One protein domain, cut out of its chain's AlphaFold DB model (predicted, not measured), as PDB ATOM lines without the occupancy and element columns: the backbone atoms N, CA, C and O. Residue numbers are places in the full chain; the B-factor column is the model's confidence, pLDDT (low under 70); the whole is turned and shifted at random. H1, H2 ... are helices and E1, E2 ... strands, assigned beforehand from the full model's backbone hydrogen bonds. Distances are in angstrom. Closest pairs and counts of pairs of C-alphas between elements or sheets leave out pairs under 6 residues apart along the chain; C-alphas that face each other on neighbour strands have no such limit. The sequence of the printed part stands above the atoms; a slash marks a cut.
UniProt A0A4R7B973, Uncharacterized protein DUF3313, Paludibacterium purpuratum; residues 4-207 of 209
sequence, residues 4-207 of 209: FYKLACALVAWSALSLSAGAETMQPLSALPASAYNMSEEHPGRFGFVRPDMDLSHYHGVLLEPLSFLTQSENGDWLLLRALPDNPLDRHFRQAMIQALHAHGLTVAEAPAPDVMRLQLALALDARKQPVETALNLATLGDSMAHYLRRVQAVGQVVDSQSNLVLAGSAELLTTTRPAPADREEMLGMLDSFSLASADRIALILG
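AT A GLANCE: This is residues 4 to 207 of the 209 residues of the protein "Uncharacterized protein DUF3313" of Paludibacterium purpuratum (UniProt A0A4R7B973). Picture one large, strongly twisted sheet of ten strands that curls round the helix H1 on one face, while two long helices, H2 and H5, pack side by side on the opposite face. The short helices H3 and H4 only graze the sheet, and H4 touches H1. The printed part has 204 residues with five named helices and ten named strands, in the order H1, E1, E2, E3, E4, E5, H2, E6, E7, E8, H3, H4, E9, E10, H5. The sheet is branched at E7 and mixed, with parallel and antiparallel pairs, and the class is mixed, helices and strands. The whole is compact, with a radius of gyration of the C-alphas of 15.8 A, and rounded, spanning 45 by 37 by 33 A.

HOW THE PARTS SIT: Start at residues 4 to 20, helix H1, round which the sheet curls. The closest C-alphas of H1 and E10, residues 166 to 173, are those of Ala 10 and Ala 171, 5.5 A apart. Next look at E1, residues 37 to 39, an edge strand, and E2, residues 46 to 50: they form an antiparallel hairpin, with N 38 and O 48 at 2.9 A. E10 lies on the other side of E2, antiparallel, with N 47 and O 171 at 2.8 A. E9, residues 152 to 160, forms a hairpin with E10, where N 156 and O 170 are 2.9 A apart. On the other side of E9 from E10 find E7, residues 116 to 123, antiparallel to E9, with N 118 and O 159 at 2.8 A. On the other side of E7 are E3, residues 61 to 64, beside residues 116 to 119, and E4, residues 68 to 72, beside residues 121 to 123. Both are parallel to E7: N 63 and O 117 are 2.8 A apart, as are N 68 and O 121. The edge strand E6, residues 107 to 109, is parallel to E3, with N 62 and O 107 at 2.8 A. E5, residues 78 to 83, forms a hairpin with E4, with N 69 and O 81 at 2.7 A. The edge strand E8, residues 132 to 137, is antiparallel to E5, with N 80 and O 136 at 2.9 A. On the opposite face from H1, H2, residues 88 to 103, has a height over the sheet of 8.8 A and runs along the strands, at 5 degrees to E3 on the local plane. On the same face as H2, H5, residues 184 to 206, lies over E7, E9 and E10 at a height of 9.1 A. H2 and H5 touch, closest at the C-alphas of Met 97 and Ser 195, 4.9 A, and run the same way at a shallow tilt of 34 degrees, only just short of steep. H3, residues 138 to 141, is close to H1 but not clearly touching it, with the C-alphas of Ala 16 and Leu 138 at 7.0 A. H4, residues 146 to 149, touches residues 8 to 13 of H1 alone, closest at the C-alphas of Cys 9 and Tyr 148, 4.7 A. In H2 and H5 every O i to N i+4 pair is within hydrogen-bond range, in H1 12 of 13 are, and H3 and H4 are too short for such a pair.

IN THESE COORDINATES: Find C-alpha 4 at (94.834, -71.663, -48.813); from there H1 runs 24.9 A to C-alpha 20. H2 begins at C-alpha 88, (72.580, -82.118, -22.597), and measures 23.0 A. Among the strands, E9 measures 23.7 A, E7 23.0 A and E10 20.0 A. H5, the longest helix, runs 32.5 A to C-alpha 206 at (74.349, -56.674, -37.860).

THE WHOLE: The two C-alphas farthest apart are those of Asn 75 and Gly 207, 45.0 A. The printed part has no cut. The link from H1 to E1 is long, 16 residues. The mean pLDDT of the printed part is 85.4; look for values under 70 at residues 21 to 22, 25 to 26, 128, 140 to 144 and 176 to 182.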
ATOM      1  N   PHE A   4      95.703 -71.016 -47.828       84.12
ATOM      2  CA  PHE A   4      94.834 -71.663 -48.813       84.12
ATOM      3  C   PHE A   4      94.216 -72.961 -48.283       84.12
ATOM      4  O   PHE A   4      93.008 -73.157 -48.358       84.12
ATOM      5  N   TYR A   5      95.029 -73.834 -47.687       87.31
ATOM      6  CA  TYR A   5      94.541 -75.090 -47.128       87.31
ATOM      7  C   TYR A   5      93.585 -74.857 -45.950       87.31
ATOM      8  O   TYR A   5      92.592 -75.567 -45.811       87.31
ATOM      9  N   LYS A   6      93.854 -73.849 -45.111       87.75
ATOM     10  CA  LYS A   6      92.940 -73.478 -44.024       87.75
ATOM     11  C   LYS A   6      91.590 -72.993 -44.565       87.75
ATOM     12  O   LYS A   6      90.554 -73.467 -44.115       87.75
ATOM     13  N   LEU A   7      91.605 -72.122 -45.576       87.94
ATOM     14  CA  LEU A   7      90.387 -71.666 -46.241       87.94
ATOM     15  C   LEU A   7      89.617 -72.836 -46.870       87.94
ATOM     16  O   LEU A   7      88.405 -72.922 -46.705       87.94
ATOM     17  N   ALA A   8      90.309 -73.783 -47.509       90.25
ATOM     18  CA  ALA A   8      89.686 -74.996 -48.034       90.25
ATOM     19  C   ALA A   8      89.011 -75.831 -46.928       90.25
ATOM     20  O   ALA A   8      87.902 -76.322 -47.131       90.25
ATOM     21  N   CYS A   9      89.628 -75.938 -45.743       91.25
ATOM     22  CA  CYS A   9      88.998 -76.585 -44.587       91.25
ATOM     23  C   CYS A   9      87.703 -75.890 -44.168       91.25
ATOM     24  O   CYS A   9      86.693 -76.562 -43.966       91.25
ATOM     25  N   ALA A  10      87.725 -74.561 -44.069       91.75
ATOM     26  CA  ALA A  10      86.552 -73.781 -43.698       91.75
ATOM     27  C   ALA A  10      85.423 -73.914 -44.738       91.75
ATOM     28  O   ALA A  10      84.287 -74.201 -44.375       91.75
ATOM     29  N   LEU A  11      85.749 -73.820 -46.033       91.25
ATOM     30  CA  LEU A  11      84.794 -73.994 -47.133       91.25
ATOM     31  C   LEU A  11      84.129 -75.371 -47.122       91.25
ATOM     32  O   LEU A  11      82.912 -75.468 -47.245       91.25
ATOM     33  N   VAL A  12      84.913 -76.437 -46.944       90.88
ATOM     34  CA  VAL A  12      84.389 -77.805 -46.829       90.88
ATOM     35  C   VAL A  12      83.439 -77.924 -45.633       90.88
ATOM     36  O   VAL A  12      82.376 -78.529 -45.758       90.88
ATOM     37  N   ALA A  13      83.794 -77.322 -44.495       91.31
ATOM     38  CA  ALA A  13      82.977 -77.350 -43.287       91.31
ATOM     39  C   ALA A  13      81.636 -76.618 -43.468       91.31
ATOM     40  O   ALA A  13      80.594 -77.165 -43.113       91.31
ATOM     41  N   TRP A  14      81.645 -75.418 -44.060       91.44
ATOM     42  CA  TRP A  14      80.423 -74.655 -44.346       91.44
ATOM     43  C   TRP A  14      79.523 -75.365 -45.356       91.44
ATOM     44  O   TRP A  14      78.309 -75.430 -45.167       91.44
ATOM     45  N   SER A  15      80.100 -75.973 -46.394       88.12
ATOM     46  CA  SER A  15      79.333 -76.776 -47.350       88.12
ATOM     47  C   SER A  15      78.685 -77.995 -46.687       88.12
ATOM     48  O   SER A  15      77.512 -78.271 -46.926       88.12
ATOM     49  N   ALA A  16      79.410 -78.702 -45.812       87.75
ATOM     50  CA  ALA A  16      78.859 -79.834 -45.066       87.75
ATOM     51  C   ALA A  16      77.698 -79.414 -44.150       87.75
ATOM     52  O   ALA A  16      76.669 -80.090 -44.106       87.75
ATOM     53  N   LEU A  17      77.842 -78.278 -43.459       88.38
ATOM     54  CA  LEU A  17      76.794 -77.734 -42.596       88.38
ATOM     55  C   LEU A  17      75.559 -77.327 -43.413       88.38
ATOM     56  O   LEU A  17      74.437 -77.688 -43.054       88.38
ATOM     57  N   SER A  18      75.777 -76.688 -44.565       85.94
ATOM     58  CA  SER A  18      74.722 -76.263 -45.487       85.94
ATOM     59  C   SER A  18      73.868 -77.427 -45.996       85.94
ATOM     60  O   SER A  18      72.641 -77.329 -45.997       85.94
ATOM     61  N   LEU A  19      74.488 -78.564 -46.339       81.00
ATOM     62  CA  LEU A  19      73.765 -79.763 -46.776       81.00
ATOM     63  C   LEU A  19      72.795 -80.297 -45.719       81.00
ATOM     64  O   LEU A  19      71.691 -80.716 -46.054       81.00
ATOM     65  N   SER A  20      73.183 -80.274 -44.441       73.00
ATOM     66  CA  SER A  20      72.331 -80.797 -43.363       73.00
ATOM     67  C   SER A  20      71.079 -79.966 -43.109       73.00
ATOM     68  O   SER A  20      70.094 -80.468 -42.568       73.00
ATOM     69  N   ALA A  21      71.112 -78.690 -43.475       66.88
ATOM     70  CA  ALA A  21      70.058 -77.745 -43.153       66.88
ATOM     71  C   ALA A  21      69.199 -77.345 -44.357       66.88
ATOM     72  O   ALA A  21      68.354 -76.459 -44.224       66.88
ATOM     73  N   GLY A  22      69.435 -77.960 -45.523       69.25
ATOM     74  CA  GLY A  22      68.832 -77.518 -46.780       69.25
ATOM     75  C   GLY A  22      69.189 -76.065 -47.104       69.25
ATOM     76  O   GLY A  22      68.370 -75.350 -47.671       69.25
ATOM     77  N   ALA A  23      70.369 -75.607 -46.669       71.44
ATOM     78  CA  ALA A  23      70.821 -74.253 -46.934       71.44
ATOM     79  C   ALA A  23      71.183 -74.102 -48.409       71.44
ATOM     80  O   ALA A  23      71.876 -74.946 -48.983       71.44
ATOM     81  N   GLU A  24      70.738 -73.005 -49.008       70.81
ATOM     82  CA  GLU A  24      71.024 -72.678 -50.393       70.81
ATOM     83  C   GLU A  24      72.115 -71.614 -50.466       70.81
ATOM     84  O   GLU A  24      72.246 -70.716 -49.630       70.81
ATOM     85  N   THR A  25      72.934 -71.702 -51.505       59.34
ATOM     86  CA  THR A  25      73.888 -70.652 -51.835       59.34
ATOM     87  C   THR A  25      73.565 -70.159 -53.235       59.34
ATOM     88  O   THR A  25      73.702 -70.931 -54.181       59.34
ATOM     89  N   MET A  26      73.195 -68.881 -53.397       63.03
ATOM     90  CA  MET A  26      72.973 -68.292 -54.735       63.03
ATOM     91  C   MET A  26      74.204 -68.430 -55.645       63.03
ATOM     92  O   MET A  26      74.088 -68.533 -56.861       63.03
ATOM     93  N   GLN A  27      75.389 -68.439 -55.037       70.00
ATOM     94  CA  GLN A  27      76.671 -68.718 -55.674       70.00
ATOM     95  C   GLN A  27      77.518 -69.562 -54.717       70.00
ATOM     96  O   GLN A  27      77.418 -69.330 -53.505       70.00
ATOM     97  N   PRO A  28      78.351 -70.496 -55.218       79.75
ATOM     98  CA  PRO A  28      79.242 -71.282 -54.375       79.75
ATOM     99  C   PRO A  28      80.059 -70.365 -53.470       79.75
ATOM    100  O   PRO A  28      80.570 -69.351 -53.944       79.75
ATOM    101  N   LEU A  29      80.226 -70.717 -52.191       84.44
ATOM    102  CA  LEU A  29      81.017 -69.895 -51.267       84.44
ATOM    103  C   LEU A  29      82.413 -69.626 -51.844       84.44
ATOM    104  O   LEU A  29      82.858 -68.487 -51.859       84.44
ATOM    105  N   SER A  30      83.035 -70.623 -52.480       83.69
ATOM    106  CA  SER A  30      84.328 -70.495 -53.168       83.69
ATOM    107  C   SER A  30      84.394 -69.423 -54.270       83.69
ATOM    108  O   SER A  30      85.495 -69.082 -54.690       83.69
ATOM    109  N   ALA A  31      83.256 -68.928 -54.764       86.56
ATOM    110  CA  ALA A  31      83.174 -67.863 -55.764       86.56
ATOM    111  C   ALA A  31      83.085 -66.451 -55.152       86.56
ATOM    112  O   ALA A  31      83.191 -65.469 -55.885       86.56
ATOM    113  N   LEU A  32      82.911 -66.328 -53.829       86.06
ATOM    114  CA  LEU A  32      82.925 -65.034 -53.143       86.06
ATOM    115  C   LEU A  32      84.300 -64.350 -53.284       86.06
ATOM    116  O   LEU A  32      85.331 -65.032 -53.293       86.06
ATOM    117  N   PRO A  33      84.347 -63.006 -53.360       87.50
ATOM    118  CA  PRO A  33      85.607 -62.279 -53.459       87.50
ATOM    119  C   PRO A  33      86.459 -62.481 -52.202       87.50
ATOM    120  O   PRO A  33      85.937 -62.653 -51.103       87.50
ATOM    121  N   ALA A  34      87.784 -62.391 -52.340       85.62
ATOM    122  CA  ALA A  34      88.712 -62.584 -51.222       85.62
ATOM    123  C   ALA A  34      88.430 -61.648 -50.029       85.62
ATOM    124  O   ALA A  34      88.618 -62.050 -48.885       85.62
ATOM    125  N   SER A  35      87.926 -60.437 -50.288       86.56
ATOM    126  CA  SER A  35      87.540 -59.456 -49.266       86.56
ATOM    127  C   SER A  35      86.343 -59.877 -48.409       86.56
ATOM    128  O   SER A  35      86.138 -59.299 -47.348       86.56
ATOM    129  N   ALA A  36      85.550 -60.859 -48.850       87.81
ATOM    130  CA  ALA A  36      84.446 -61.407 -48.065       87.81
ATOM    131  C   ALA A  36      84.941 -62.277 -46.902       87.81
ATOM    132  O   ALA A  36      84.190 -62.517 -45.961       87.81
ATOM    133  N   TYR A  37      86.186 -62.760 -46.969       88.56
ATOM    134  CA  TYR A  37      86.779 -63.640 -45.973       88.56
ATOM    135  C   TYR A  37      87.637 -62.859 -44.992       88.56
ATOM    136  O   TYR A  37      88.450 -62.023 -45.379       88.56
ATOM    137  N   ASN A  38      87.528 -63.205 -43.714       85.00
ATOM    138  CA  ASN A  38      88.403 -62.690 -42.675       85.00
ATOM    139  C   ASN A  38      89.076 -63.833 -41.909       85.00
ATOM    140  O   ASN A  38      88.482 -64.860 -41.569       85.00
ATOM    141  N   MET A  39      90.358 -63.635 -41.636       80.56
ATOM    142  CA  MET A  39      91.145 -64.479 -40.751       80.56
ATOM    143  C   MET A  39      91.418 -63.684 -39.486       80.56
ATOM    144  O   MET A  39      91.804 -62.521 -39.574       80.56
ATOM    145  N   SER A  40      91.222 -64.291 -38.319       75.94
ATOM    146  CA  SER A  40      91.607 -63.630 -37.071       75.94
ATOM    147  C   SER A  40      93.133 -63.577 -36.974       75.94
ATOM    148  O   SER A  40      93.797 -64.613 -37.063       75.94
ATOM    149  N   GLU A  41      93.683 -62.376 -36.784       74.06
ATOM    150  CA  GLU A  41      95.117 -62.192 -36.525       74.06
ATOM    151  C   GLU A  41      95.508 -62.764 -35.156       74.06
ATOM    152  O   GLU A  41      96.528 -63.437 -35.031       74.06
ATOM    153  N   GLU A  42      94.647 -62.573 -34.152       72.69
ATOM    154  CA  GLU A  42      94.836 -63.082 -32.788       72.69
ATOM    155  C   GLU A  42      94.674 -64.606 -32.698       72.69
ATOM    156  O   GLU A  42      95.341 -65.263 -31.900       72.69
ATOM    157  N   HIS A  43      93.812 -65.188 -33.539       75.06
ATOM    158  CA  HIS A  43      93.502 -66.617 -33.538       75.06
ATOM    159  C   HIS A  43      93.703 -67.221 -34.939       75.06
ATOM    160  O   HIS A  43      92.741 -67.373 -35.694       75.06
ATOM    161  N   PRO A  44      94.923 -67.676 -35.294       74.50
ATOM    162  CA  PRO A  44      95.281 -68.118 -36.652       74.50
ATOM    163  C   PRO A  44      94.520 -69.343 -37.201       74.50
ATOM    164  O   PRO A  44      94.781 -69.776 -38.332       74.50
ATOM    165  N   GLY A  45      93.667 -69.967 -36.385       81.56
ATOM    166  CA  GLY A  45      92.760 -71.057 -36.749       81.56
ATOM    167  C   GLY A  45      91.318 -70.608 -36.999       81.56
ATOM    168  O   GLY A  45      90.528 -71.423 -37.458       81.56
ATOM    169  N   ARG A  46      90.972 -69.344 -36.730       85.06
ATOM    170  CA  ARG A  46      89.617 -68.814 -36.897       85.06
ATOM    171  C   ARG A  46      89.463 -68.120 -38.240       85.06
ATOM    172  O   ARG A  46      90.196 -67.188 -38.577       85.06
ATOM    173  N   PHE A  47      88.473 -68.592 -38.978       88.69
ATOM    174  CA  PHE A  47      88.074 -68.109 -40.286       88.69
ATOM    175  C   PHE A  47      86.637 -67.652 -40.213       88.69
ATOM    176  O   PHE A  47      85.831 -68.216 -39.475       88.69
ATOM    177  N   GLY A  48      86.290 -66.692 -41.045       89.44
ATOM    178  CA  GLY A  48      84.904 -66.505 -41.386       89.44
ATOM    179  C   GLY A  48      84.728 -65.774 -42.690       89.44
ATOM    180  O   GLY A  48      85.689 -65.423 -43.373       89.44
ATOM    181  N   PHE A  49      83.468 -65.585 -43.027       90.69
ATOM    182  CA  PHE A  49      83.073 -64.772 -44.153       90.69
ATOM    183  C   PHE A  49      81.767 -64.059 -43.844       90.69
ATOM    184  O   PHE A  49      80.999 -64.500 -42.984       90.69
ATOM    185  N   VAL A  50      81.530 -62.975 -44.567       90.81
ATOM    186  CA  VAL A  50      80.250 -62.269 -44.623       90.81
ATOM    187  C   VAL A  50      79.959 -62.018 -46.091       90.81
ATOM    188  O   VAL A  50      80.855 -61.611 -46.836       90.81
ATOM    189  N   ARG A  51      78.734 -62.295 -46.533       88.81
ATOM    190  CA  ARG A  51      78.328 -61.985 -47.900       88.81
ATOM    191  C   ARG A  51      78.359 -60.470 -48.130       88.81
ATOM    192  O   ARG A  51      77.650 -59.754 -47.433       88.81
ATOM    193  N   PRO A  52      79.161 -59.973 -49.090       84.88
ATOM    194  CA  PRO A  52      79.307 -58.537 -49.317       84.88
ATOM    195  C   PRO A  52      78.122 -57.927 -50.078       84.88
ATOM    196  O   PRO A  52      77.992 -56.712 -50.138       84.88
ATOM    197  N   ASP A  53      77.295 -58.765 -50.704       83.19
ATOM    198  CA  ASP A  53      76.167 -58.395 -51.555       83.19
ATOM    199  C   ASP A  53      74.847 -58.223 -50.787       83.19
ATOM    200  O   ASP A  53      73.825 -57.941 -51.409       83.19
ATOM    201  N   MET A  54      74.858 -58.381 -49.460       83.19
ATOM    202  CA  MET A  54      73.655 -58.368 -48.630       83.19
ATOM    203  C   MET A  54      73.716 -57.281 -47.563       83.19
ATOM    204  O   MET A  54      74.696 -57.170 -46.829       83.19
ATOM    205  N   ASP A  55      72.635 -56.511 -47.462       86.12
ATOM    206  CA  ASP A  55      72.355 -55.727 -46.266       86.12
ATOM    207  C   ASP A  55      71.832 -56.684 -45.195       86.12
ATOM    208  O   ASP A  55      70.895 -57.442 -45.441       86.12
ATOM    209  N   LEU A  56      72.498 -56.704 -44.045       89.69
ATOM    210  CA  LEU A  56      72.154 -57.577 -42.926       89.69
ATOM    211  C   LEU A  56      71.500 -56.792 -41.783       89.69
ATOM    212  O   LEU A  56      71.056 -57.396 -40.815       89.69
ATOM    213  N   SER A  57      71.399 -55.464 -41.895       87.00
ATOM    214  CA  SER A  57      70.888 -54.595 -40.828       87.00
ATOM    215  C   SER A  57      69.403 -54.802 -40.509       87.00
ATOM    216  O   SER A  57      68.952 -54.404 -39.437       87.00
ATOM    217  N   HIS A  58      68.639 -55.440 -41.404       88.50
ATOM    218  CA  HIS A  58      67.222 -55.747 -41.184       88.50
ATOM    219  C   HIS A  58      66.984 -56.977 -40.301       88.50
ATOM    220  O   HIS A  58      65.840 -57.224 -39.920       88.50
ATOM    221  N   TYR A  59      68.014 -57.774 -40.003       93.12
ATOM    222  CA  TYR A  59      67.860 -58.923 -39.118       93.12
ATOM    223  C   TYR A  59      67.957 -58.496 -37.655       93.12
ATOM    224  O   TYR A  59      68.943 -57.902 -37.221       93.12
ATOM    225  N   HIS A  60      66.954 -58.880 -36.870       89.38
ATOM    226  CA  HIS A  60      66.873 -58.583 -35.435       89.38
ATOM    227  C   HIS A  60      66.635 -59.834 -34.580       89.38
ATOM    228  O   HIS A  60      66.786 -59.801 -33.354       89.38
ATOM    229  N   GLY A  61      66.278 -60.945 -35.229       92.94
ATOM    230  CA  GLY A  61      66.041 -62.227 -34.590       92.94
ATOM    231  C   GLY A  61      67.040 -63.302 -35.009       92.94
ATOM    232  O   GLY A  61      67.485 -63.368 -36.156       92.94
ATOM    233  N   VAL A  62      67.347 -64.199 -34.076       95.69
ATOM    234  CA  VAL A  62      68.137 -65.406 -34.320       95.69
ATOM    235  C   VAL A  62      67.344 -66.624 -33.859       95.69
ATOM    236  O   VAL A  62      67.040 -66.775 -32.681       95.69
ATOM    237  N   LEU A  63      67.020 -67.519 -34.783       95.94
ATOM    238  CA  LEU A  63      66.490 -68.847 -34.494       95.94
ATOM    239  C   LEU A  63      67.659 -69.817 -34.296       95.94
ATOM    240  O   LEU A  63      68.512 -69.960 -35.171       95.94
ATOM    241  N   LEU A  64      67.703 -70.500 -33.153       94.94
ATOM    242  CA  LEU A  64      68.757 -71.473 -32.850       94.94
ATOM    243  C   LEU A  64      68.369 -72.866 -33.354       94.94
ATOM    244  O   LEU A  64      67.467 -73.496 -32.789       94.94
ATOM    245  N   GLU A  65      69.070 -73.358 -34.375       93.25
ATOM    246  CA  GLU A  65      68.955 -74.750 -34.829       93.25
ATOM    247  C   GLU A  65      69.613 -75.703 -33.812       93.25
ATOM    248  O   GLU A  65      70.509 -75.284 -33.069       93.25
ATOM    249  N   PRO A  66      69.205 -76.985 -33.769       92.19
ATOM    250  CA  PRO A  66      69.844 -77.964 -32.901       92.19
ATOM    251  C   PRO A  66      71.335 -78.122 -33.216       92.19
ATOM    252  O   PRO A  66      71.752 -78.165 -34.382       92.19
ATOM    253  N   LEU A  67      72.134 -78.267 -32.163       92.31
ATOM    254  CA  LEU A  67      73.565 -78.504 -32.248       92.31
ATOM    255  C   LEU A  67      73.849 -79.734 -33.110       92.31
ATOM    256  O   LEU A  67      73.229 -80.783 -32.951       92.31
ATOM    257  N   SER A  68      74.816 -79.626 -34.012       92.44
ATOM    258  CA  SER A  68      75.285 -80.755 -34.808       92.44
ATOM    259  C   SER A  68      76.672 -81.223 -34.358       92.44
ATOM    260  O   SER A  68      77.464 -80.475 -33.783       92.44
ATOM    261  N   PHE A  69      76.991 -82.482 -34.633       90.88
ATOM    262  CA  PHE A  69      78.260 -83.110 -34.299       90.88
ATOM    263  C   PHE A  69      78.912 -83.666 -35.557       90.88
ATOM    264  O   PHE A  69      78.355 -84.531 -36.232       90.88
ATOM    265  N   LEU A  70      80.108 -83.178 -35.860       90.44
ATOM    266  CA  LEU A  70      80.945 -83.652 -36.949       90.44
ATOM    267  C   LEU A  70      81.865 -84.768 -36.427       90.44
ATOM    268  O   LEU A  70      82.846 -84.507 -35.730       90.44
ATOM    269  N   THR A  71      81.564 -86.019 -36.769       88.69
ATOM    270  CA  THR A  71      82.278 -87.202 -36.259       88.69
ATOM    271  C   THR A  71      82.668 -88.166 -37.375       88.69
ATOM    272  O   THR A  71      82.217 -88.023 -38.507       88.69
ATOM    273  N   GLN A  72      83.501 -89.159 -37.064       86.81
ATOM    274  CA  GLN A  72      83.771 -90.279 -37.963       86.81
ATOM    275  C   GLN A  72      83.006 -91.527 -37.509       86.81
ATOM    276  O   GLN A  72      82.938 -91.831 -36.316       86.81
ATOM    277  N   SER A  73      82.438 -92.250 -38.470       84.81
ATOM    278  CA  SER A  73      81.877 -93.583 -38.271       84.81
ATOM    279  C   SER A  73      82.990 -94.599 -37.982       84.81
ATOM    280  O   SER A  73      84.177 -94.318 -38.158       84.81
ATOM    281  N   GLU A  74      82.617 -95.814 -37.576       82.31
ATOM    282  CA  GLU A  74      83.578 -96.913 -37.381       82.31
ATOM    283  C   GLU A  74      84.315 -97.293 -38.673       82.31
ATOM    284  O   GLU A  74      85.472 -97.706 -38.624       82.31
ATOM    285  N   ASN A  75      83.683 -97.069 -39.826       82.00
ATOM    286  CA  ASN A  75      84.270 -97.306 -41.145       82.00
ATOM    287  C   ASN A  75      85.153 -96.136 -41.621       82.00
ATOM    288  O   ASN A  75      85.748 -96.211 -42.690       82.00
ATOM    289  N   GLY A  76      85.254 -95.057 -40.836       80.88
ATOM    290  CA  GLY A  76      86.060 -93.873 -41.143       80.88
ATOM    291  C   GLY A  76      85.334 -92.776 -41.927       80.88
ATOM    292  O   GLY A  76      85.914 -91.699 -42.110       80.88
ATOM    293  N   ASP A  77      84.084 -93.011 -42.332       85.25
ATOM    294  CA  ASP A  77      83.251 -92.029 -43.034       85.25
ATOM    295  C   ASP A  77      82.918 -90.849 -42.128       85.25
ATOM    296  O   ASP A  77      82.624 -91.023 -40.945       85.25
ATOM    297  N   TRP A  78      82.908 -89.640 -42.680       87.69
ATOM    298  CA  TRP A  78      82.457 -88.472 -41.932       87.69
ATOM    299  C   TRP A  78      80.937 -88.421 -41.856       87.69
ATOM    300  O   TRP A  78      80.239 -88.548 -42.860       87.69
ATOM    301  N   LEU A  79      80.438 -88.181 -40.651       89.19
ATOM    302  CA  LEU A  79      79.030 -88.030 -40.341       89.19
ATOM    303  C   LEU A  79      78.791 -86.654 -39.728       89.19
ATOM    304  O   LEU A  79      79.584 -86.183 -38.907       89.19
ATOM    305  N   LEU A  80      77.667 -86.049 -40.091       90.19
ATOM    306  CA  LEU A  80      77.113 -84.897 -39.395       90.19
ATOM    307  C   LEU A  80      75.836 -85.342 -38.682       90.19
ATOM    308  O   LEU A  80      74.857 -85.717 -39.326       90.19
ATOM    309  N   LEU A  81      75.881 -85.368 -37.352       91.12
ATOM    310  CA  LEU A  81      74.797 -85.856 -36.504       91.12
ATOM    311  C   LEU A  81      74.073 -84.681 -35.858       91.12
ATOM    312  O   LEU A  81      74.723 -83.884 -35.191       91.12
ATOM    313  N   ARG A  82      72.754 -84.576 -35.996       91.12
ATOM    314  CA  ARG A  82      71.979 -83.522 -35.321       91.12
ATOM    315  C   ARG A  82      71.562 -83.982 -33.927       91.12
ATOM    316  O   ARG A  82      71.062 -85.095 -33.785       91.12
ATOM    317  N   ALA A  83      71.767 -83.155 -32.909       91.38
ATOM    318  CA  ALA A  83      71.361 -83.441 -31.539       91.38
ATOM    319  C   ALA A  83      69.835 -83.580 -31.416       91.38
ATOM    320  O   ALA A  83      69.085 -82.871 -32.084       91.38
ATOM    321  N   LEU A  84      69.383 -84.473 -30.532       90.50
ATOM    322  CA  LEU A  84      67.983 -84.507 -30.098       90.50
ATOM    323  C   LEU A  84      67.663 -83.329 -29.157       90.50
ATOM    324  O   LEU A  84      68.566 -82.857 -28.464       90.50
ATOM    325  N   PRO A  85      66.386 -82.908 -29.043       82.19
ATOM    326  CA  PRO A  85      65.981 -81.802 -28.166       82.19
ATOM    327  C   PRO A  85      66.342 -81.967 -26.680       82.19
ATOM    328  O   PRO A  85      66.440 -80.987 -25.943       82.19
ATOM    329  N   ASP A  86      66.509 -83.200 -26.199       85.50
ATOM    330  CA  ASP A  86      66.865 -83.493 -24.810       85.50
ATOM    331  C   ASP A  86      68.381 -83.596 -24.573       85.50
ATOM    332  O   ASP A  86      68.799 -83.685 -23.410       85.50
ATOM    333  N   ASN A  87      69.194 -83.515 -25.633       91.31
ATOM    334  CA  ASN A  87      70.643 -83.635 -25.574       91.31
ATOM    335  C   ASN A  87      71.245 -82.592 -24.603       91.31
ATOM    336  O   ASN A  87      70.975 -81.393 -24.714       91.31
ATOM    337  N   PRO A  88      72.076 -83.015 -23.633       90.44
ATOM    338  CA  PRO A  88      72.580 -82.118 -22.597       90.44
ATOM    339  C   PRO A  88      73.543 -81.050 -23.131       90.44
ATOM    340  O   PRO A  88      73.618 -79.972 -22.547       90.44
ATOM    341  N   LEU A  89      74.278 -81.336 -24.210       90.00
ATOM    342  CA  LEU A  89      75.197 -80.380 -24.829       90.00
ATOM    343  C   LEU A  89      74.437 -79.337 -25.638       90.00
ATOM    344  O   LEU A  89      74.752 -78.158 -25.539       90.00
ATOM    345  N   ASP A  90      73.413 -79.762 -26.380       92.88
ATOM    346  CA  ASP A  90      72.525 -78.846 -27.101       92.88
ATOM    347  C   ASP A  90      71.808 -77.895 -26.136       92.88
ATOM    348  O   ASP A  90      71.812 -76.681 -26.324       92.88
ATOM    349  N   ARG A  91      71.279 -78.426 -25.029       93.44
ATOM    350  CA  ARG A  91      70.625 -77.611 -23.999       93.44
ATOM    351  C   ARG A  91      71.562 -76.560 -23.408       93.44
ATOM    352  O   ARG A  91      71.157 -75.409 -23.264       93.44
ATOM    353  N   HIS A  92      72.792 -76.955 -23.075       93.44
ATOM    354  CA  HIS A  92      73.805 -76.035 -22.555       93.44
ATOM    355  C   HIS A  92      74.173 -74.973 -23.591       93.44
ATOM    356  O   HIS A  92      74.124 -73.783 -23.294       93.44
ATOM    357  N   PHE A  93      74.452 -75.396 -24.826       92.62
ATOM    358  CA  PHE A  93      74.724 -74.505 -25.952       92.62
ATOM    359  C   PHE A  93      73.618 -73.461 -26.132       92.62
ATOM    360  O   PHE A  93      73.902 -72.267 -26.179       92.62
ATOM    361  N   ARG A  94      72.352 -73.891 -26.187       94.62
ATOM    362  CA  ARG A  94      71.213 -72.981 -26.350       94.62
ATOM    363  C   ARG A  94      71.139 -71.978 -25.205       94.62
ATOM    364  O   ARG A  94      70.931 -70.800 -25.465       94.62
ATOM    365  N   GLN A  95      71.346 -72.409 -23.960       95.06
ATOM    366  CA  GLN A  95      71.358 -71.504 -22.806       95.06
ATOM    367  C   GLN A  95      72.476 -70.459 -22.901       95.06
ATOM    368  O   GLN A  95      72.194 -69.268 -22.763       95.06
ATOM    369  N   ALA A  96      73.709 -70.885 -23.182       94.62
ATOM    370  CA  ALA A  96      74.856 -69.991 -23.325       94.62
ATOM    371  C   ALA A  96      74.672 -69.007 -24.493       94.62
ATOM    372  O   ALA A  96      74.898 -67.807 -24.343       94.62
ATOM    373  N   MET A  97      74.187 -69.490 -25.639       94.94
ATOM    374  CA  MET A  97      73.937 -68.666 -26.820       94.94
ATOM    375  C   MET A  97      72.811 -67.654 -26.599       94.94
ATOM    376  O   MET A  97      72.967 -66.496 -26.966       94.94
ATOM    377  N   ILE A  98      71.697 -68.051 -25.969       95.69
ATOM    378  CA  ILE A  98      70.606 -67.125 -25.623       95.69
ATOM    379  C   ILE A  98      71.142 -65.987 -24.747       95.69
ATOM    380  O   ILE A  98      70.874 -64.820 -25.021       95.69
ATOM    381  N   GLN A  99      71.927 -66.315 -23.717       95.69
ATOM    382  CA  GLN A  99      72.526 -65.310 -22.836       95.69
ATOM    383  C   GLN A  99      73.466 -64.369 -23.600       95.69
ATOM    384  O   GLN A  99      73.378 -63.154 -23.430       95.69
ATOM    385  N   ALA A 100      74.326 -64.920 -24.459       94.69
ATOM    386  CA  ALA A 100      75.274 -64.141 -25.248       94.69
ATOM    387  C   ALA A 100      74.571 -63.220 -26.265       94.69
ATOM    388  O   ALA A 100      74.925 -62.052 -26.380       94.69
ATOM    389  N   LEU A 101      73.534 -63.703 -26.955       93.81
ATOM    390  CA  LEU A 101      72.748 -62.900 -27.899       93.81
ATOM    391  C   LEU A 101      71.978 -61.775 -27.193       93.81
ATOM    392  O   LEU A 101      71.983 -60.638 -27.662       93.81
ATOM    393  N   HIS A 102      71.376 -62.060 -26.034       93.94
ATOM    394  CA  HIS A 102      70.677 -61.046 -25.241       93.94
ATOM    395  C   HIS A 102      71.606 -59.930 -24.750       93.94
ATOM    396  O   HIS A 102      71.171 -58.781 -24.668       93.94
ATOM    397  N   ALA A 103      72.876 -60.231 -24.454       93.19
ATOM    398  CA  ALA A 103      73.858 -59.216 -24.063       93.19
ATOM    399  C   ALA A 103      74.095 -58.160 -25.163       93.19
ATOM    400  O   ALA A 103      74.443 -57.025 -24.849       93.19
ATOM    401  N   HIS A 104      73.830 -58.515 -26.424       90.50
ATOM    402  CA  HIS A 104      73.898 -57.634 -27.596       90.50
ATOM    403  C   HIS A 104      72.531 -57.090 -28.037       90.50
ATOM    404  O   HIS A 104      72.417 -56.482 -29.097       90.50
ATOM    405  N   GLY A 105      71.472 -57.314 -27.252       90.19
ATOM    406  CA  GLY A 105      70.115 -56.871 -27.586       90.19
ATOM    407  C   GLY A 105      69.451 -57.645 -28.732       90.19
ATOM    408  O   GLY A 105      68.430 -57.197 -29.250       90.19
ATOM    409  N   LEU A 106      69.998 -58.800 -29.125       90.81
ATOM    410  CA  LEU A 106      69.432 -59.647 -30.176       90.81
ATOM    411  C   LEU A 106      68.329 -60.543 -29.613       90.81
ATOM    412  O   LEU A 106      68.478 -61.124 -28.539       90.81
ATOM    413  N   THR A 107      67.231 -60.689 -30.354       92.81
ATOM    414  CA  THR A 107      66.098 -61.523 -29.928       92.81
ATOM    415  C   THR A 107      66.299 -62.966 -30.375       92.81
ATOM    416  O   THR A 107      66.653 -63.221 -31.524       92.81
ATOM    417  N   VAL A 108      66.022 -63.933 -29.499       95.38
ATOM    418  CA  VAL A 108      65.962 -65.343 -29.903       95.38
ATOM    419  C   VAL A 108      64.551 -65.676 -30.368       95.38
ATOM    420  O   VAL A 108      63.598 -65.595 -29.596       95.38
ATOM    421  N   ALA A 109      64.417 -66.023 -31.645       96.12
ATOM    422  CA  ALA A 109      63.138 -66.337 -32.268       96.12
ATOM    423  C   ALA A 109      62.746 -67.804 -32.040       96.12
ATOM    424  O   ALA A 109      63.602 -68.686 -31.953       96.12
ATOM    425  N   GLU A 110      61.439 -68.075 -31.996       93.69
ATOM    426  CA  GLU A 110      60.894 -69.438 -31.888       93.69
ATOM    427  C   GLU A 110      60.563 -70.062 -33.254       93.69
ATOM    428  O   GLU A 110      60.445 -71.281 -33.365       93.69
ATOM    429  N   ALA A 111      60.430 -69.240 -34.301       94.38
ATOM    430  CA  ALA A 111      60.067 -69.670 -35.648       94.38
ATOM    431  C   ALA A 111      60.726 -68.791 -36.734       94.38
ATOM    432  O   ALA A 111      61.124 -67.660 -36.446       94.38
ATOM    433  N   PRO A 112      60.832 -69.285 -37.985       94.75
ATOM    434  CA  PRO A 112      61.276 -68.487 -39.129       94.75
ATOM    435  C   PRO A 112      60.396 -67.253 -39.390       94.75
ATOM    436  O   PRO A 112      59.170 -67.351 -39.363       94.75
ATOM    437  N   ALA A 113      61.023 -66.120 -39.720       95.12
ATOM    438  CA  ALA A 113      60.369 -64.863 -40.103       95.12
ATOM    439  C   ALA A 113      61.302 -63.984 -40.977       95.12
ATOM    440  O   ALA A 113      62.508 -64.237 -41.010       95.12
ATOM    441  N   PRO A 114      60.791 -62.966 -41.697       92.81
ATOM    442  CA  PRO A 114      61.596 -62.159 -42.628       92.81
ATOM    443  C   PRO A 114      62.822 -61.453 -42.022       92.81
ATOM    444  O   PRO A 114      63.804 -61.230 -42.720       92.81
ATOM    445  N   ASP A 115      62.777 -61.110 -40.737       93.56
ATOM    446  CA  ASP A 115      63.829 -60.435 -39.962       93.56
ATOM    447  C   ASP A 115      64.625 -61.403 -39.065       93.56
ATOM    448  O   ASP A 115      65.385 -60.988 -38.184       93.56
ATOM    449  N   VAL A 116      64.465 -62.711 -39.289       95.56
ATOM    450  CA  VAL A 116      65.102 -63.773 -38.507       95.56
ATOM    451  C   VAL A 116      66.141 -64.508 -39.347       95.56
ATOM    452  O   VAL A 116      65.844 -65.028 -40.427       95.56
ATOM    453  N   MET A 117      67.348 -64.635 -38.798       95.12
ATOM    454  CA  MET A 117      68.365 -65.575 -39.276       95.12
ATOM    455  C   MET A 117      68.294 -66.877 -38.486       95.12
ATOM    456  O   MET A 117      67.908 -66.886 -37.323       95.12
ATOM    457  N   ARG A 118      68.734 -67.985 -39.078       95.00
ATOM    458  CA  ARG A 118      68.921 -69.256 -38.372       95.00
ATOM    459  C   ARG A 118      70.399 -69.488 -38.131       95.00
ATOM    460  O   ARG A 118      71.183 -69.468 -39.079       95.00
ATOM    461  N   LEU A 119      70.767 -69.724 -36.879       94.19
ATOM    462  CA  LEU A 119      72.119 -70.094 -36.497       94.19
ATOM    463  C   LEU A 119      72.261 -71.610 -36.537       94.19
ATOM    464  O   LEU A 119      71.569 -72.323 -35.816       94.19
ATOM    465  N   GLN A 120      73.198 -72.078 -37.350       92.81
ATOM    466  CA  GLN A 120      73.583 -73.476 -37.475       92.81
ATOM    467  C   GLN A 120      74.985 -73.655 -36.907       92.81
ATOM    468  O   GLN A 120      75.875 -72.850 -37.186       92.81
ATOM    469  N   LEU A 121      75.192 -74.727 -36.144       91.75
ATOM    470  CA  LEU A 121      76.474 -75.033 -35.522       91.75
ATOM    471  C   LEU A 121      76.766 -76.525 -35.594       91.75
ATOM    472  O   LEU A 121      75.908 -77.346 -35.272       91.75
ATOM    473  N   ALA A 122      78.006 -76.862 -35.938       91.50
ATOM    474  CA  ALA A 122      78.559 -78.187 -35.750       91.50
ATOM    475  C   ALA A 122      79.880 -78.163 -34.973       91.50
ATOM    476  O   ALA A 122      80.777 -77.370 -35.266       91.50
ATOM    477  N   LEU A 123      80.024 -79.092 -34.027       88.56
ATOM    478  CA  LEU A 123      81.266 -79.328 -33.291       88.56
ATOM    479  C   LEU A 123      81.911 -80.631 -33.725       88.56
ATOM    480  O   LEU A 123      81.246 -81.662 -33.825       88.56
ATOM    481  N   ALA A 124      83.222 -80.610 -33.926       87.25
ATOM    482  CA  ALA A 124      83.978 -81.814 -34.199       87.25
ATOM    483  C   ALA A 124      84.232 -82.592 -32.903       87.25
ATOM    484  O   ALA A 124      85.212 -82.359 -32.196       87.25
ATOM    485  N   LEU A 125      83.341 -83.535 -32.611       79.88
ATOM    486  CA  LEU A 125      83.323 -84.325 -31.387       79.88
ATOM    487  C   LEU A 125      83.014 -85.786 -31.718       79.88
ATOM    488  O   LEU A 125      82.168 -86.059 -32.569       79.88
ATOM    489  N   ASP A 126      83.621 -86.727 -30.991       76.19
ATOM    490  CA  ASP A 126      83.125 -88.105 -30.962       76.19
ATOM    491  C   ASP A 126      81.777 -88.183 -30.225       76.19
ATOM    492  O   ASP A 126      81.689 -88.408 -29.017       76.19
ATOM    493  N   ALA A 127      80.706 -87.968 -30.981       70.31
ATOM    494  CA  ALA A 127      79.341 -87.949 -30.484       70.31
ATOM    495  C   ALA A 127      78.633 -89.312 -30.580       70.31
ATOM    496  O   ALA A 127      77.415 -89.367 -30.447       70.31
ATOM    497  N   ARG A 128      79.353 -90.433 -30.765       69.69
ATOM    498  CA  ARG A 128      78.731 -91.774 -30.888       69.69
ATOM    499  C   ARG A 128      77.897 -92.188 -29.670       69.69
ATOM    500  O   ARG A 128      77.056 -93.072 -29.772       69.69
ATOM    501  N   LYS A 129      78.140 -91.559 -28.517       72.88
ATOM    502  CA  LYS A 129      77.397 -91.776 -27.266       72.88
ATOM    503  C   LYS A 129      76.325 -90.714 -26.996       72.88
ATOM    504  O   LYS A 129      75.679 -90.774 -25.953       72.88
ATOM    505  N   GLN A 130      76.174 -89.723 -27.873       78.06
ATOM    506  CA  GLN A 130      75.218 -88.635 -27.695       78.06
ATOM    507  C   GLN A 130      73.859 -88.999 -28.311       78.06
ATOM    508  O   GLN A 130      73.827 -89.639 -29.364       78.06
ATOM    509  N   PRO A 131      72.737 -88.572 -27.707       78.12
ATOM    510  CA  PRO A 131      71.423 -88.672 -28.336       78.12
ATOM    511  C   PRO A 131      71.360 -87.796 -29.597       78.12
ATOM    512  O   PRO A 131      71.577 -86.579 -29.517       78.12
ATOM    513  N   VAL A 132      71.080 -88.411 -30.751       84.31
ATOM    514  CA  VAL A 132      71.033 -87.753 -32.069       84.31
ATOM    515  C   VAL A 132      69.768 -88.141 -32.835       84.31
ATOM    516  O   VAL A 132      69.296 -89.271 -32.737       84.31
ATOM    517  N   GLU A 133      69.203 -87.181 -33.560       83.19
ATOM    518  CA  GLU A 133      67.937 -87.317 -34.289       83.19
ATOM    519  C   GLU A 133      68.165 -87.881 -35.691       83.19
ATOM    520  O   GLU A 133      67.469 -88.782 -36.151       83.19
ATOM    521  N   THR A 134      69.167 -87.338 -36.380       80.94
ATOM    522  CA  THR A 134      69.481 -87.665 -37.767       80.94
ATOM    523  C   THR A 134      70.985 -87.764 -37.959       80.94
ATOM    524  O   THR A 134      71.768 -87.118 -37.258       80.94
ATOM    525  N   ALA A 135      71.389 -88.588 -38.926       84.88
ATOM    526  CA  ALA A 135      72.773 -88.751 -39.335       84.88
ATOM    527  C   ALA A 135      72.881 -88.524 -40.844       84.88
ATOM    528  O   ALA A 135      72.314 -89.281 -41.632       84.88
ATOM    529  N   LEU A 136      73.621 -87.494 -41.246       85.06
ATOM    530  CA  LEU A 136      73.971 -87.263 -42.641       85.06
ATOM    531  C   LEU A 136      75.352 -87.856 -42.913       85.06
ATOM    532  O   LEU A 136      76.337 -87.449 -42.294       85.06
ATOM    533  N   ASN A 137      75.432 -88.796 -43.855       84.44
ATOM    534  CA  ASN A 137      76.715 -89.292 -44.336       84.44
ATOM    535  C   ASN A 137      77.318 -88.290 -45.328       84.44
ATOM    536  O   ASN A 137      76.739 -88.015 -46.380       84.44
ATOM    537  N   LEU A 138      78.489 -87.759 -44.983       84.12
ATOM    538  CA  LEU A 138      79.226 -86.790 -45.785       84.12
ATOM    539  C   LEU A 138      80.116 -87.450 -46.846       84.12
ATOM    540  O   LEU A 138      80.777 -86.738 -47.590       84.12
ATOM    541  N   ALA A 139      80.131 -88.781 -46.978       76.12
ATOM    542  CA  ALA A 139      80.824 -89.474 -48.070       76.12
ATOM    543  C   ALA A 139      80.329 -89.027 -49.460       76.12
ATOM    544  O   ALA A 139      81.079 -89.053 -50.432       76.12
ATOM    545  N   THR A 140      79.090 -88.531 -49.553       68.31
ATOM    546  CA  THR A 140      78.534 -87.927 -50.775       68.31
ATOM    547  C   THR A 140      79.269 -86.659 -51.222       68.31
ATOM    548  O   THR A 140      79.199 -86.306 -52.396       68.31
ATOM    549  N   LEU A 141      80.018 -86.003 -50.326       68.69
ATOM    550  CA  LEU A 141      80.910 -84.885 -50.655       68.69
ATOM    551  C   LEU A 141      82.193 -85.334 -51.382       68.69
ATOM    552  O   LEU A 141      82.928 -84.503 -51.911       68.69
ATOM    553  N   GLY A 142      82.456 -86.641 -51.443       67.88
ATOM    554  CA  GLY A 142      83.628 -87.232 -52.078       67.88
ATOM    555  C   GLY A 142      84.812 -87.409 -51.124       67.88
ATOM    556  O   GLY A 142      85.065 -86.598 -50.231       67.88
ATOM    557  N   ASP A 143      85.584 -88.475 -51.353       64.94
ATOM    558  CA  ASP A 143      86.686 -88.921 -50.482       64.94
ATOM    559  C   ASP A 143      87.759 -87.848 -50.235       64.94
ATOM    560  O   ASP A 143      88.411 -87.820 -49.188       64.94
ATOM    561  N   SER A 144      87.931 -86.913 -51.175       68.62
ATOM    562  CA  SER A 144      88.889 -85.810 -51.056       68.62
ATOM    563  C   SER A 144      88.497 -84.783 -49.985       68.62
ATOM    564  O   SER A 144      89.380 -84.119 -49.433       68.62
ATOM    565  N   MET A 145      87.208 -84.671 -49.632       75.88
ATOM    566  CA  MET A 145      86.720 -83.702 -48.643       75.88
ATOM    567  C   MET A 145      86.970 -84.159 -47.194       75.88
ATOM    568  O   MET A 145      87.184 -83.331 -46.303       75.88
ATOM    569  N   ALA A 146      87.085 -85.470 -46.966       77.62
ATOM    570  CA  ALA A 146      87.322 -86.065 -45.649       77.62
ATOM    571  C   ALA A 146      88.620 -85.586 -44.971       77.62
ATOM    572  O   ALA A 146      88.686 -85.474 -43.743       77.62
ATOM    573  N   HIS A 147      89.666 -85.292 -45.748       82.25
ATOM    574  CA  HIS A 147      90.937 -84.803 -45.208       82.25
ATOM    575  C   HIS A 147      90.817 -83.392 -44.610       82.25
ATOM    576  O   HIS A 147      91.483 -83.082 -43.623       82.25
ATOM    577  N   TYR A 148      89.951 -82.551 -45.170       88.56
ATOM    578  CA  TYR A 148      89.753 -81.178 -44.714       88.56
ATOM    579  C   TYR A 148      88.948 -81.118 -43.408       88.56
ATOM    580  O   TYR A 148      89.300 -80.371 -42.495       88.56
ATOM    581  N   LEU A 149      87.939 -81.985 -43.261       88.81
ATOM    582  CA  LEU A 149      87.111 -82.078 -42.050       88.81
ATOM    583  C   LEU A 149      87.912 -82.478 -40.799       88.81
ATOM    584  O   LEU A 149      87.584 -82.057 -39.691       88.81
ATOM    585  N   ARG A 150      89.030 -83.201 -40.958       87.06
ATOM    586  CA  ARG A 150      89.931 -83.565 -39.842       87.06
ATOM    587  C   ARG A 150      90.481 -82.361 -39.088       87.06
ATOM    588  O   ARG A 150      90.853 -82.495 -37.924       87.06
ATOM    589  N   ARG A 151      90.581 -81.208 -39.751       88.88
ATOM    590  CA  ARG A 151      91.137 -79.981 -39.174       88.88
ATOM    591  C   ARG A 151      90.071 -79.082 -38.576       88.88
ATOM    592  O   ARG A 151      90.442 -78.122 -37.921       88.88
ATOM    593  N   VAL A 152      88.793 -79.379 -38.769       89.50
ATOM    594  CA  VAL A 152      87.694 -78.598 -38.204       89.50
ATOM    595  C   VAL A 152      87.537 -78.973 -36.733       89.50
ATOM    596  O   VAL A 152      87.560 -80.158 -36.387       89.50
ATOM    597  N   GLN A 153      87.424 -77.958 -35.881       88.44
ATOM    598  CA  GLN A 153      87.071 -78.072 -34.467       88.44
ATOM    599  C   GLN A 153      85.623 -77.634 -34.246       88.44
ATOM    600  O   GLN A 153      84.857 -78.346 -33.606       88.44
ATOM    601  N   ALA A 154      85.240 -76.499 -34.823       88.88
ATOM    602  CA  ALA A 154      83.875 -75.998 -34.816       88.88
ATOM    603  C   ALA A 154      83.584 -75.292 -36.140       88.88
ATOM    604  O   ALA A 154      84.481 -74.731 -36.773       88.88
ATOM    605  N   VAL A 155      82.332 -75.319 -36.570       91.56
ATOM    606  CA  VAL A 155      81.862 -74.561 -37.728       91.56
ATOM    607  C   VAL A 155      80.464 -74.046 -37.446       91.56
ATOM    608  O   VAL A 155      79.585 -74.811 -37.061       91.56
ATOM    609  N   GLY A 156      80.266 -72.750 -37.636       91.50
ATOM    610  CA  GLY A 156      78.968 -72.108 -37.525       91.50
ATOM    611  C   GLY A 156      78.627 -71.349 -38.796       91.50
ATOM    612  O   GLY A 156      79.512 -70.855 -39.497       91.50
ATOM    613  N   GLN A 157      77.341 -71.227 -39.089       92.94
ATOM    614  CA  GLN A 157      76.858 -70.329 -40.127       92.94
ATOM    615  C   GLN A 157      75.501 -69.753 -39.763       92.94
ATOM    616  O   GLN A 157      74.714 -70.386 -39.062       92.94
ATOM    617  N   VAL A 158      75.240 -68.551 -40.259       93.25
ATOM    618  CA  VAL A 158      73.916 -67.942 -40.224       93.25
ATOM    619  C   VAL A 158      73.331 -67.956 -41.622       93.25
ATOM    620  O   VAL A 158      74.003 -67.634 -42.609       93.25
ATOM    621  N   VAL A 159      72.074 -68.362 -41.696       93.81
ATOM    622  CA  VAL A 159      71.312 -68.415 -42.938       93.81
ATOM    623  C   VAL A 159      70.040 -67.602 -42.792       93.81
ATOM    624  O   VAL A 159      69.476 -67.517 -41.701       93.81
ATOM    625  N   ASP A 160      69.554 -67.039 -43.884       93.81
ATOM    626  CA  ASP A 160      68.232 -66.434 -43.914       93.81
ATOM    627  C   ASP A 160      67.163 -67.498 -43.610       93.81
ATOM    628  O   ASP A 160      67.224 -68.631 -44.107       93.81
ATOM    629  N   SER A 161      66.197 -67.168 -42.749       94.56
ATOM    630  CA  SER A 161      65.211 -68.160 -42.308       94.56
ATOM    631  C   SER A 161      64.135 -68.483 -43.346       94.56
ATOM    632  O   SER A 161      63.497 -69.524 -43.224       94.56
ATOM    633  N   GLN A 162      63.941 -67.631 -44.359       92.56
ATOM    634  CA  GLN A 162      62.903 -67.796 -45.382       92.56
ATOM    635  C   GLN A 162      63.448 -68.458 -46.651       92.56
ATOM    636  O   GLN A 162      62.833 -69.361 -47.210       92.56
ATOM    637  N   SER A 163      64.606 -67.999 -47.111       90.62
ATOM    638  CA  SER A 163      65.232 -68.395 -48.374       90.62
ATOM    639  C   SER A 163      66.304 -69.464 -48.210       90.62
ATOM    640  O   SER A 163      66.804 -69.985 -49.201       90.62
ATOM    641  N   ASN A 164      66.687 -69.782 -46.970       89.12
ATOM    642  CA  ASN A 164      67.809 -70.661 -46.652       89.12
ATOM    643  C   ASN A 164      69.173 -70.159 -47.164       89.12
ATOM    644  O   ASN A 164      70.142 -70.920 -47.131       89.12
ATOM    645  N   LEU A 165      69.271 -68.900 -47.607       91.31
ATOM    646  CA  LEU A 165      70.504 -68.330 -48.136       91.31
ATOM    647  C   LEU A 165      71.573 -68.214 -47.047       91.31
ATOM    648  O   LEU A 165      71.334 -67.599 -46.013       91.31
ATOM    649  N   VAL A 166      72.776 -68.738 -47.285       92.06
ATOM    650  CA  VAL A 166      73.909 -68.557 -46.360       92.06
ATOM    651  C   VAL A 166      74.421 -67.116 -46.391       92.06
ATOM    652  O   VAL A 166      74.916 -66.664 -47.426       92.06
ATOM    653  N   LEU A 167      74.354 -66.428 -45.247       92.00
ATOM    654  CA  LEU A 167      74.668 -65.001 -45.096       92.00
ATOM    655  C   LEU A 167      76.098 -64.777 -44.596       92.00
ATOM    656  O   LEU A 167      76.837 -63.947 -45.124       92.00
ATOM    657  N   ALA A 168      76.505 -65.542 -43.586       91.69
ATOM    658  CA  ALA A 168      77.832 -65.464 -42.995       91.69
ATOM    659  C   ALA A 168      78.204 -66.789 -42.333       91.69
ATOM    660  O   ALA A 168      77.345 -67.603 -41.990       91.69
ATOM    661  N   GLY A 169      79.500 -66.994 -42.123       90.94
ATOM    662  CA  GLY A 169      80.005 -68.201 -41.490       90.94
ATOM    663  C   GLY A 169      81.261 -67.964 -40.682       90.94
ATOM    664  O   GLY A 169      82.010 -67.009 -40.899       90.94
ATOM    665  N   SER A 170      81.487 -68.866 -39.737       90.12
ATOM    666  CA  SER A 170      82.711 -68.983 -38.964       90.12
ATOM    667  C   SER A 170      83.182 -70.434 -38.951       90.12
ATOM    668  O   SER A 170      82.387 -71.370 -39.009       90.12
ATOM    669  N   ALA A 171      84.490 -70.633 -38.928       90.44
ATOM    670  CA  ALA A 171      85.094 -71.940 -38.758       90.44
ATOM    671  C   ALA A 171      86.309 -71.802 -37.850       90.44
ATOM    672  O   ALA A 171      87.154 -70.927 -38.046       90.44
ATOM    673  N   GLU A 172      86.402 -72.688 -36.871       88.88
ATOM    674  CA  GLU A 172      87.560 -72.836 -36.013       88.88
ATOM    675  C   GLU A 172      88.285 -74.119 -36.393       88.88
ATOM    676  O   GLU A 172      87.717 -75.216 -36.416       88.88
ATOM    677  N   LEU A 173      89.551 -73.957 -36.757       89.25
ATOM    678  CA  LEU A 173      90.418 -75.024 -37.207       89.25
ATOM    679  C   LEU A 173      91.456 -75.344 -36.140       89.25
ATOM    680  O   LEU A 173      92.095 -74.457 -35.575       89.25
ATOM    681  N   LEU A 174      91.726 -76.633 -35.983       84.50
ATOM    682  CA  LEU A 174      92.855 -77.135 -35.225       84.50
ATOM    683  C   LEU A 174      94.151 -76.564 -35.814       84.50
ATOM    684  O   LEU A 174      94.471 -76.744 -36.997       84.50
ATOM    685  N   THR A 175      94.925 -75.879 -34.980       71.56
ATOM    686  CA  THR A 175      96.265 -75.385 -35.325       71.56
ATOM    687  C   THR A 175      97.316 -76.479 -35.113       71.56
ATOM    688  O   THR A 175      98.248 -76.594 -35.910       71.56
ATOM    689  N   THR A 176      97.091 -77.371 -34.148       68.38
ATOM    690  CA  THR A 176      97.908 -78.547 -33.807       68.38
ATOM    691  C   THR A 176      97.201 -79.859 -34.181       68.38
ATOM    692  O   THR A 176      96.220 -79.860 -34.928       68.38
ATOM    693  N   THR A 177      97.727 -81.012 -33.757       62.12
ATOM    694  CA  THR A 177      97.002 -82.294 -33.805       62.12
ATOM    695  C   THR A 177      95.773 -82.246 -32.899       62.12
ATOM    696  O   THR A 177      95.797 -81.558 -31.878       62.12
ATOM    697  N   ARG A 178      94.708 -82.965 -33.279       61.00
ATOM    698  CA  ARG A 178      93.468 -83.052 -32.494       61.00
ATOM    699  C   ARG A 178      93.816 -83.540 -31.077       61.00
ATOM    700  O   ARG A 178      94.480 -84.576 -30.983       61.00
ATOM    701  N   PRO A 179      93.452 -82.801 -30.013       57.91
ATOM    702  CA  PRO A 179      93.669 -83.263 -28.648       57.91
ATOM    703  C   PRO A 179      92.875 -84.552 -28.386       57.91
ATOM    704  O   PRO A 179      92.047 -84.966 -29.205       57.91
ATOM    705  N   ALA A 180      93.168 -85.215 -27.263       54.09
ATOM    706  CA  ALA A 180      92.383 -86.356 -26.792       54.09
ATOM    707  C   ALA A 180      90.885 -85.980 -26.711       54.09
ATOM    708  O   ALA A 180      90.570 -84.789 -26.715       54.09
ATOM    709  N   PRO A 181      89.955 -86.956 -26.673       58.91
ATOM    710  CA  PRO A 181      88.539 -86.647 -26.520       58.91
ATOM    711  C   PRO A 181      88.360 -85.714 -25.324       58.91
ATOM    712  O   PRO A 181      88.714 -86.098 -24.208       58.91
ATOM    713  N   ALA A 182      87.874 -84.501 -25.587       65.75
ATOM    714  CA  ALA A 182      87.590 -83.531 -24.547       65.75
ATOM    715  C   ALA A 182      86.619 -84.175 -23.557       65.75
ATOM    716  O   ALA A 182      85.646 -84.826 -23.963       65.75
ATOM    717  N   ASP A 183      86.908 -84.053 -22.265       75.12
ATOM    718  CA  ASP A 183      85.921 -84.437 -21.271       75.12
ATOM    719  C   ASP A 183      84.728 -83.471 -21.325       75.12
ATOM    720  O   ASP A 183      84.720 -82.459 -22.032       75.12
ATOM    721  N   ARG A 184      83.663 -83.809 -20.599       77.88
ATOM    722  CA  ARG A 184      82.436 -83.016 -20.647       77.88
ATOM    723  C   ARG A 184      82.681 -81.563 -20.234       77.88
ATOM    724  O   ARG A 184      82.039 -80.690 -20.799       77.88
ATOM    725  N   GLU A 185      83.544 -81.304 -19.261       82.00
ATOM    726  CA  GLU A 185      83.778 -79.951 -18.752       82.00
ATOM    727  C   GLU A 185      84.493 -79.094 -19.799       82.00
ATOM    728  O   GLU A 185      84.040 -77.991 -20.105       82.00
ATOM    729  N   GLU A 186      85.518 -79.650 -20.444       79.44
ATOM    730  CA  GLU A 186      86.215 -78.998 -21.553       79.44
ATOM    731  C   GLU A 186      85.260 -78.698 -22.720       79.44
ATOM    732  O   GLU A 186      85.268 -77.599 -23.276       79.44
ATOM    733  N   MET A 187      84.363 -79.631 -23.051       79.31
ATOM    734  CA  MET A 187      83.360 -79.424 -24.099       79.31
ATOM    735  C   MET A 187      82.371 -78.299 -23.777       79.31
ATOM    736  O   MET A 187      81.981 -77.554 -24.677       79.31
ATOM    737  N   LEU A 188      81.946 -78.177 -22.517       85.81
ATOM    738  CA  LEU A 188      81.059 -77.095 -22.087       85.81
ATOM    739  C   LEU A 188      81.790 -75.746 -22.151       85.81
ATOM    740  O   LEU A 188      81.249 -74.796 -22.705       85.81
ATOM    741  N   GLY A 189      83.054 -75.686 -21.718       83.88
ATOM    742  CA  GLY A 189      83.876 -74.477 -21.848       83.88
ATOM    743  C   GLY A 189      84.118 -74.057 -23.306       83.88
ATOM    744  O   GLY A 189      84.106 -72.865 -23.629       83.88
ATOM    745  N   MET A 190      84.279 -75.027 -24.214       79.94
ATOM    746  CA  MET A 190      84.329 -74.767 -25.657       79.94
ATOM    747  C   MET A 190      83.010 -74.183 -26.173       79.94
ATOM    748  O   MET A 190      83.030 -73.228 -26.948       79.94
ATOM    749  N   LEU A 191      81.872 -74.731 -25.739       85.31
ATOM    750  CA  LEU A 191      80.544 -74.232 -26.094       85.31
ATOM    751  C   LEU A 191      80.307 -72.802 -25.600       85.31
ATOM    752  O   LEU A 191      79.775 -71.992 -26.355       85.31
ATOM    753  N   ASP A 192      80.733 -72.480 -24.381       88.50
ATOM    754  CA  ASP A 192      80.606 -71.136 -23.810       88.50
ATOM    755  C   ASP A 192      81.446 -70.125 -24.597       88.50
ATOM    756  O   ASP A 192      80.944 -69.095 -25.053       88.50
ATOM    757  N   SER A 193      82.717 -70.463 -24.834       82.69
ATOM    758  CA  SER A 193      83.649 -69.627 -25.599       82.69
ATOM    759  C   SER A 193      83.156 -69.395 -27.027       82.69
ATOM    760  O   SER A 193      83.216 -68.278 -27.543       82.69
ATOM    761  N   PHE A 194      82.645 -70.450 -27.667       81.19
ATOM    762  CA  PHE A 194      82.079 -70.363 -29.006       81.19
ATOM    763  C   PHE A 194      80.801 -69.520 -29.029       81.19
ATOM    764  O   PHE A 194      80.602 -68.742 -29.963       81.19
ATOM    765  N   SER A 195      79.943 -69.655 -28.014       88.50
ATOM    766  CA  SER A 195      78.686 -68.907 -27.928       88.50
ATOM    767  C   SER A 195      78.918 -67.408 -27.805       88.50
ATOM    768  O   SER A 195      78.323 -66.643 -28.562       88.50
ATOM    769  N   LEU A 196      79.847 -66.999 -26.937       88.44
ATOM    770  CA  LEU A 196      80.267 -65.604 -26.805       88.44
ATOM    771  C   LEU A 196      80.831 -65.066 -28.126       88.44
ATOM    772  O   LEU A 196      80.297 -64.111 -28.683       88.44
ATOM    773  N   ALA A 197      81.838 -65.743 -28.687       83.38
ATOM    774  CA  ALA A 197      82.493 -65.290 -29.913       83.38
ATOM    775  C   ALA A 197      81.536 -65.238 -31.119       83.38
ATOM    776  O   ALA A 197      81.690 -64.398 -32.007       83.38
ATOM    777  N   SER A 198      80.551 -66.138 -31.171       84.69
ATOM    778  CA  SER A 198      79.536 -66.142 -32.226       84.69
ATOM    779  C   SER A 198      78.549 -64.997 -32.061       84.69
ATOM    780  O   SER A 198      78.242 -64.343 -33.052       84.69
ATOM    781  N   ALA A 199      78.073 -64.735 -30.842       89.00
ATOM    782  CA  ALA A 199      77.159 -63.632 -30.572       89.00
ATOM    783  C   ALA A 199      77.814 -62.273 -30.854       89.00
ATOM    784  O   ALA A 199      77.221 -61.474 -31.572       89.00
ATOM    785  N   ASP A 200      79.061 -62.060 -30.410       88.31
ATOM    786  CA  ASP A 200      79.849 -60.857 -30.727       88.31
ATOM    787  C   ASP A 200      79.950 -60.646 -32.238       88.31
ATOM    788  O   ASP A 200      79.792 -59.547 -32.768       88.31
ATOM    789  N   ARG A 201      80.200 -61.736 -32.965       82.62
ATOM    790  CA  ARG A 201      80.366 -61.685 -34.407       82.62
ATOM    791  C   ARG A 201      79.048 -61.451 -35.136       82.62
ATOM    792  O   ARG A 201      79.045 -60.708 -36.110       82.62
ATOM    793  N   ILE A 202      77.953 -62.059 -34.686       87.62
ATOM    794  CA  ILE A 202      76.613 -61.791 -35.219       87.62
ATOM    795  C   ILE A 202      76.265 -60.320 -34.978       87.62
ATOM    796  O   ILE A 202      75.899 -59.637 -35.925       87.62
ATOM    797  N   ALA A 203      76.467 -59.807 -33.764       87.50
ATOM    798  CA  ALA A 203      76.227 -58.406 -33.435       87.50
ATOM    799  C   ALA A 203      77.040 -57.462 -34.334       87.50
ATOM    800  O   ALA A 203      76.475 -56.551 -34.933       87.50
ATOM    801  N   LEU A 204      78.336 -57.733 -34.522       85.25
ATOM    802  CA  LEU A 204      79.196 -56.954 -35.417       85.25
ATOM    803  C   LEU A 204      78.680 -56.954 -36.865       85.25
ATOM    804  O   LEU A 204      78.655 -55.910 -37.512       85.25
ATOM    805  N   ILE A 205      78.268 -58.119 -37.372       83.25
ATOM    806  CA  ILE A 205      77.738 -58.278 -38.734       83.25
ATOM    807  C   ILE A 205      76.433 -57.492 -38.923       83.25
ATOM    808  O   ILE A 205      76.196 -56.951 -40.000       83.25
ATOM    809  N   LEU A 206      75.613 -57.410 -37.876       84.06
ATOM    810  CA  LEU A 206      74.349 -56.674 -37.860       84.06
ATOM    811  C   LEU A 206      74.514 -55.173 -37.559       84.06
ATOM    812  O   LEU A 206      73.540 -54.429 -37.622       84.06
ATOM    813  N   GLY A 207      75.730 -54.711 -37.248       75.56
ATOM    814  CA  GLY A 207      76.005 -53.310 -36.916       75.56
ATOM    815  C   GLY A 207      75.680 -52.917 -35.468       75.56
ATOM    816  O   GLY A 207      75.506 -51.735 -35.187       75.56
TER     817      GLY A 207